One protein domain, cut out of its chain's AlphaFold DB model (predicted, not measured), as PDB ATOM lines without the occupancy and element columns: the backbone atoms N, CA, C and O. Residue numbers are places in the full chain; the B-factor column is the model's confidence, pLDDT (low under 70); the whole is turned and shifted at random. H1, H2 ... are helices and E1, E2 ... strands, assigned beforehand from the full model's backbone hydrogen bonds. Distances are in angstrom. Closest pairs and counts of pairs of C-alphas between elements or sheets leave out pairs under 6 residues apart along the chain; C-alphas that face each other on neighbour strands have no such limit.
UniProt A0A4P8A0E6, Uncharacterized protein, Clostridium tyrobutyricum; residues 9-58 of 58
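What this domain is: This is residues 9 to 58 of the 58 residues of an uncharacterized protein of Clostridium tyrobutyricum (UniProt A0A4P8A0E6). A small three-stranded sheet has two short helices over one face, H1 towards E1 and E3 and H2 over E2; loops around Pro 27 and Gly 38 make the longest axis. The 50 printed residues hold H1, E1, E2, E3, H2 in chain order, a mixed class. The antiparallel sheet runs E1, E3, E2; the whole is compact, radius of gyration of the C-alphas 10.2 A, spanning 32 by 23 by 18 A.

Where its parts are: E3 is residues 42 to 46, 12.9 A; E2 is 30 to 34, 12.7 A; E1 is 17 to 19. H1, 9 to 15, begins at C-alpha (105.776, 132.828, 167.092); H2, 51 to 57, ends at (90.437, 129.362, 163.368).

How they stand to each other: Hairpin E2 and E3 has N 30 and O 46 within hydrogen-bond range, 2.7 A; E1 and E3 have N 19 and O 43, 2.9 A. H1, height over the sheet 8.1 A, runs slantwise to the strands; its closest C-alphas with E3 are Phe 15 and Ser 46, 5.2 A. H2 stands up from the sheet over E2, closest C-alphas Ile 32 and Gln 51, 5.0 A. H1 and H2 are apart. In both, every O i to N i+4 pair is within hydrogen-bond range.

The domain as a whole: The C-alphas farthest apart, Pro 27 and Gly 38, are 31.6 A apart. The printed part has no cut and no long link. pLDDT is under 70 at residues 16 and 36 to 39.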
ATOM      1  N   ASN A   9     105.396 133.525 165.858       71.81
ATOM      2  CA  ASN A   9     105.776 132.828 167.092       71.81
ATOM      3  C   ASN A   9     104.630 131.960 167.612       71.81
ATOM      4  O   ASN A   9     104.847 130.845 168.085       71.81
ATOM      5  N   ARG A  10     103.388 132.432 167.457       72.25
ATOM      6  CA  ARG A  10     102.194 131.687 167.864       72.25
ATOM      7  C   ARG A  10     101.969 130.451 166.989       72.25
ATOM      8  O   ARG A  10     101.550 129.418 167.508       72.25
ATOM      9  N   LEU A  11     102.270 130.543 165.693       74.12
ATOM     10  CA  LEU A  11     102.239 129.402 164.770       74.12
ATOM     11  C   LEU A  11     103.331 128.383 165.099       74.12
ATOM     12  O   LEU A  11     103.038 127.194 165.188       74.12
ATOM     13  N   LEU A  12     104.557 128.841 165.357       71.06
ATOM     14  CA  LEU A  12     105.669 127.970 165.745       71.06
ATOM     15  C   LEU A  12     105.394 127.232 167.059       71.06
ATOM     16  O   LEU A  12     105.624 126.030 167.130       71.06
ATOM     17  N   CYS A  13     104.837 127.903 168.071       70.44
ATOM     18  CA  CYS A  13     104.450 127.238 169.318       70.44
ATOM     19  C   CYS A  13     103.330 126.203 169.133       70.44
ATOM     20  O   CYS A  13     103.291 125.228 169.876       70.44
ATOM     21  N   LYS A  14     102.407 126.406 168.180       70.75
ATOM     22  CA  LYS A  14     101.285 125.482 167.940       70.75
ATOM     23  C   LYS A  14     101.636 124.301 167.035       70.75
ATOM     24  O   LYS A  14     101.120 123.213 167.257       70.75
ATOM     25  N   PHE A  15     102.452 124.523 166.009       74.25
ATOM     26  CA  PHE A  15     102.728 123.530 164.963       74.25
ATOM     27  C   PHE A  15     104.140 122.953 165.041       74.25
ATOM     28  O   PHE A  15     104.416 121.912 164.463       74.25
ATOM     29  N   GLY A  16     105.040 123.577 165.801       66.12
ATOM     30  CA  GLY A  16     106.339 123.013 166.172       66.12
ATOM     31  C   GLY A  16     107.390 123.018 165.062       66.12
ATOM     32  O   GLY A  16     108.564 123.235 165.355       66.12
ATOM     33  N   LYS A  17     107.006 122.833 163.793       81.50
ATOM     34  CA  LYS A  17     107.947 122.722 162.674       81.50
ATOM     35  C   LYS A  17     107.492 123.543 161.470       81.50
ATOM     36  O   LYS A  17     106.457 123.272 160.865       81.50
ATOM     37  N   MET A  18     108.302 124.537 161.120       84.94
ATOM     38  CA  MET A  18     108.211 125.233 159.838       84.94
ATOM     39  C   MET A  18     108.993 124.433 158.797       84.94
ATOM     40  O   MET A  18     110.106 123.983 159.078       84.94
ATOM     41  N   VAL A  19     108.420 124.263 157.612       86.50
ATOM     42  CA  VAL A  19     109.023 123.509 156.510       86.50
ATOM     43  C   VAL A  19     109.041 124.336 155.221       86.50
ATOM     44  O   VAL A  19     108.278 125.299 155.096       86.50
ATOM     45  N   PRO A  20     109.923 123.997 154.267       84.69
ATOM     46  CA  PRO A  20     109.897 124.566 152.922       84.69
ATOM     47  C   PRO A  20     108.558 124.341 152.200       84.69
ATOM     48  O   PRO A  20     107.805 123.429 152.535       84.69
ATOM     49  N   LEU A  21     108.272 125.160 151.182       82.25
ATOM     50  CA  LEU A  21     107.051 125.043 150.366       82.25
ATOM     51  C   LEU A  21     107.012 123.754 149.531       82.25
ATOM     52  O   LEU A  21     105.934 123.270 149.210       82.25
ATOM     53  N   ASP A  22     108.174 123.208 149.186       85.19
ATOM     54  CA  ASP A  22     108.359 121.957 148.446       85.19
ATOM     55  C   ASP A  22     108.428 120.719 149.356       85.19
ATOM     56  O   ASP A  22     108.684 119.612 148.884       85.19
ATOM     57  N   TYR A  23     108.183 120.881 150.661       87.44
ATOM     58  CA  TYR A  23     108.145 119.762 151.594       87.44
ATOM     59  C   TYR A  23     106.972 118.823 151.294       87.44
ATOM     60  O   TYR A  23     105.818 119.244 151.197       87.44
ATOM     61  N   VAL A  24     107.275 117.529 151.216       87.81
ATOM     62  CA  VAL A  24     106.279 116.466 151.072       87.81
ATOM     63  C   VAL A  24     105.945 115.925 152.466       87.81
ATOM     64  O   VAL A  24     106.847 115.396 153.117       87.81
ATOM     65  N   PRO A  25     104.693 116.056 152.943       87.19
ATOM     66  CA  PRO A  25     104.299 115.560 154.256       87.19
ATOM     67  C   PRO A  25     104.368 114.035 154.340       87.19
ATOM     68  O   PRO A  25     103.978 113.327 153.405       87.19
ATOM     69  N   GLU A  26     104.841 113.533 155.479       90.06
ATOM     70  CA  GLU A  26     104.818 112.103 155.788       90.06
ATOM     71  C   GLU A  26     103.388 111.628 156.126       90.06
ATOM     72  O   GLU A  26     102.517 112.435 156.467       90.06
ATOM     73  N   PRO A  27     103.095 110.316 156.052       88.88
ATOM     74  CA  PRO A  27     101.796 109.792 156.464       88.88
ATOM     75  C   PRO A  27     101.447 110.197 157.907       88.88
ATOM     76  O   PRO A  27     102.150 109.841 158.848       88.88
ATOM     77  N   GLY A  28     100.337 110.923 158.078       86.06
ATOM     78  CA  GLY A  28      99.894 111.457 159.376       86.06
ATOM     79  C   GLY A  28     100.298 112.913 159.640       86.06
ATOM     80  O   GLY A  28      99.844 113.500 160.623       86.06
ATOM     81  N   GLU A  29     101.093 113.519 158.758       89.06
ATOM     82  CA  GLU A  29     101.375 114.950 158.762       89.06
ATOM     83  C   GLU A  29     100.363 115.711 157.894       89.06
ATOM     84  O   GLU A  29     100.071 115.345 156.757       89.06
ATOM     85  N   ASN A  30      99.861 116.823 158.420       87.31
ATOM     86  CA  ASN A  30      99.081 117.802 157.680       87.31
ATOM     87  C   ASN A  30      99.957 119.008 157.365       87.31
ATOM     88  O   ASN A  30     100.598 119.575 158.253       87.31
ATOM     89  N   LEU A  31      99.946 119.436 156.106       87.38
ATOM     90  CA  LEU A  31     100.631 120.649 155.688       87.38
ATOM     91  C   LEU A  31      99.698 121.853 155.858       87.38
ATOM     92  O   LEU A  31      98.592 121.869 155.317       87.38
ATOM     93  N   ILE A  32     100.156 122.859 156.599       87.62
ATOM     94  CA  ILE A  32      99.452 124.121 156.815       87.62
ATOM     95  C   ILE A  32     100.205 125.240 156.104       87.62
ATOM     96  O   ILE A  32     101.313 125.607 156.489       87.62
ATOM     97  N   HIS A  33      99.564 125.825 155.106       84.00
ATOM     98  CA  HIS A  33      99.965 127.035 154.416       84.00
ATOM     99  C   HIS A  33      99.380 128.234 155.153       84.00
ATOM    100  O   HIS A  33      98.156 128.387 155.248       84.00
ATOM    101  N   ALA A  34     100.257 129.097 155.652       78.75
ATOM    102  CA  ALA A  34      99.875 130.358 156.261       78.75
ATOM    103  C   ALA A  34     100.491 131.520 155.475       78.75
ATOM    104  O   ALA A  34     101.704 131.579 155.252       78.75
ATOM    105  N   TYR A  35      99.640 132.465 155.082       74.31
ATOM    106  CA  TYR A  35     100.060 133.744 154.521       74.31
ATOM    107  C   TYR A  35     100.154 134.748 155.658       74.31
ATOM    108  O   TYR A  35      99.138 135.194 156.187       74.31
ATOM    109  N   ILE A  36     101.380 135.075 156.050       69.50
ATOM    110  CA  ILE A  36     101.621 136.084 157.076       69.50
ATOM    111  C   ILE A  36     101.839 137.417 156.363       69.50
ATOM    112  O   ILE A  36     102.724 137.536 155.520       69.50
ATOM    113  N   ASP A  37     101.008 138.408 156.681       62.69
ATOM    114  CA  ASP A  37     101.082 139.752 156.103       62.69
ATOM    115  C   ASP A  37     102.495 140.350 156.257       62.69
ATOM    116  O   ASP A  37     103.049 140.380 157.359       62.69
ATOM    117  N   GLY A  38     103.095 140.781 155.145       64.31
ATOM    118  CA  GLY A  38     104.482 141.264 155.086       64.31
ATOM    119  C   GLY A  38     105.569 140.181 155.015       64.31
ATOM    120  O   GLY A  38     106.751 140.522 154.968       64.31
ATOM    121  N   TYR A  39     105.206 138.896 154.969       65.69
ATOM    122  CA  TYR A  39     106.142 137.778 154.846       65.69
ATOM    123  C   TYR A  39     105.797 136.869 153.659       65.69
ATOM    124  O   TYR A  39     104.661 136.800 153.194       65.69
ATOM    125  N   LEU A  40     106.807 136.144 153.172       70.38
ATOM    126  CA  LEU A  40     106.620 135.071 152.196       70.38
ATOM    127  C   LEU A  40     105.688 133.980 152.762       70.38
ATOM    128  O   LEU A  40     105.690 133.759 153.979       70.38
ATOM    129  N   PRO A  41     104.915 133.284 151.904       73.81
ATOM    130  CA  PRO A  41     104.095 132.153 152.327       73.81
ATOM    131  C   PRO A  41     104.948 131.116 153.059       73.81
ATOM    132  O   PRO A  41     106.035 130.755 152.604       73.81
ATOM    133  N   MET A  42     104.454 130.662 154.209       80.56
ATOM    134  CA  MET A  42     105.139 129.697 155.065       80.56
ATOM    135  C   MET A  42     104.322 128.417 155.178       80.56
ATOM    136  O   MET A  42     103.098 128.465 155.312       80.56
ATOM    137  N   CYS A  43     105.028 127.286 155.176       87.06
ATOM    138  CA  CYS A  43     104.453 125.980 155.455       87.06
ATOM    139  C   CYS A  43     104.811 125.521 156.863       87.06
ATOM    140  O   CYS A  43     105.940 125.688 157.336       87.06
ATOM    141  N   PHE A  44     103.843 124.900 157.517       86.81
ATOM    142  CA  PHE A  44     103.996 124.260 158.810       86.81
ATOM    143  C   PHE A  44     103.504 122.826 158.716       86.81
ATOM    144  O   PHE A  44     102.529 122.542 158.024       86.81
ATOM    145  N   VAL A  45     104.167 121.933 159.435       87.75
ATOM    146  CA  VAL A  45     103.675 120.573 159.627       87.75
ATOM    147  C   VAL A  45     102.839 120.542 160.896       87.75
ATOM    148  O   VAL A  45     103.272 121.029 161.936       87.75
ATOM    149  N   SER A  46     101.651 119.955 160.827       85.00
ATOM    150  CA  SER A  46     100.826 119.665 161.993       85.00
ATOM    151  C   SER A  46     100.378 118.217 161.980       85.00
ATOM    152  O   SER A  46      99.822 117.735 161.004       85.00
ATOM    153  N   THR A  47     100.538 117.527 163.098       84.69
ATOM    154  CA  THR A  47      99.953 116.197 163.317       84.69
ATOM    155  C   THR A  47      98.603 116.266 164.034       84.69
ATOM    156  O   THR A  47      97.989 115.236 164.291       84.69
ATOM    157  N   ILE A  48      98.148 117.475 164.388       84.25
ATOM    158  CA  ILE A  48      96.987 117.692 165.263       84.25
ATOM    159  C   ILE A  48      95.806 118.267 164.482       84.25
ATOM    160  O   ILE A  48      94.683 117.823 164.692       84.25
ATOM    161  N   ILE A  49      96.044 119.247 163.604       84.38
ATOM    162  CA  ILE A  49      94.975 119.878 162.823       84.38
ATOM    163  C   ILE A  49      95.301 119.885 161.335       84.38
ATOM    164  O   ILE A  49      96.461 119.926 160.923       84.38
ATOM    165  N   THR A  50      94.248 119.924 160.537       85.75
ATOM    166  CA  THR A  50      94.294 120.052 159.081       85.75
ATOM    167  C   THR A  50      94.352 121.518 158.630       85.75
ATOM    168  O   THR A  50      94.057 122.443 159.393       85.75
ATOM    169  N   GLN A  51      94.668 121.748 157.350       84.56
ATOM    170  CA  GLN A  51      94.547 123.075 156.726       84.56
ATOM    171  C   GLN A  51      93.128 123.651 156.858       84.56
ATOM    172  O   GLN A  51      92.963 124.851 157.065       84.56
ATOM    173  N   GLU A  52      92.093 122.821 156.719       84.81
ATOM    174  CA  GLU A  52      90.708 123.289 156.810       84.81
ATOM    175  C   GLU A  52      90.371 123.790 158.213       84.81
ATOM    176  O   GLU A  52      89.742 124.837 158.368       84.81
ATOM    177  N   GLU A  53      90.802 123.065 159.243       85.25
ATOM    178  CA  GLU A  53      90.632 123.489 160.633       85.25
ATOM    179  C   GLU A  53      91.429 124.756 160.927       85.25
ATOM    180  O   GLU A  53      90.927 125.652 161.605       85.25
ATOM    181  N   PHE A  54      92.632 124.870 160.363       84.19
ATOM    182  CA  PHE A  54      93.425 126.088 160.441       84.19
ATOM    183  C   PHE A  54      92.678 127.299 159.855       84.19
ATOM    184  O   PHE A  54      92.550 128.309 160.542       84.19
ATOM    185  N   ASN A  55      92.102 127.165 158.655       81.81
ATOM    186  CA  ASN A  55      91.334 128.222 157.976       81.81
ATOM    187  C   ASN A  55      90.008 128.583 158.676       81.81
ATOM    188  O   ASN A  55      89.386 129.588 158.345       81.81
ATOM    189  N   LYS A  56      89.509 127.741 159.589       83.94
ATOM    190  CA  LYS A  56      88.337 128.070 160.423       83.94
ATOM    191  C   LYS A  56      88.724 128.876 161.660       83.94
ATOM    192  O   LYS A  56      87.897 129.617 162.185       83.94
ATOM    193  N   MET A  57      89.941 128.680 162.167       76.88
ATOM    194  CA  MET A  57      90.437 129.362 163.368       76.88
ATOM    195  C   MET A  57      90.999 130.752 163.076       76.88
ATOM    196  O   MET A  57      91.074 131.577 163.989       76.88
ATOM    197  N   TYR A  58      91.435 130.970 161.840       70.62
ATOM    198  CA  TYR A  58      92.113 132.166 161.379       70.62
ATOM    199  C   TYR A  58      91.455 132.599 160.082       70.62
ATOM    200  O   TYR A  58      91.048 133.779 160.029       70.62
TER     201      TYR A  58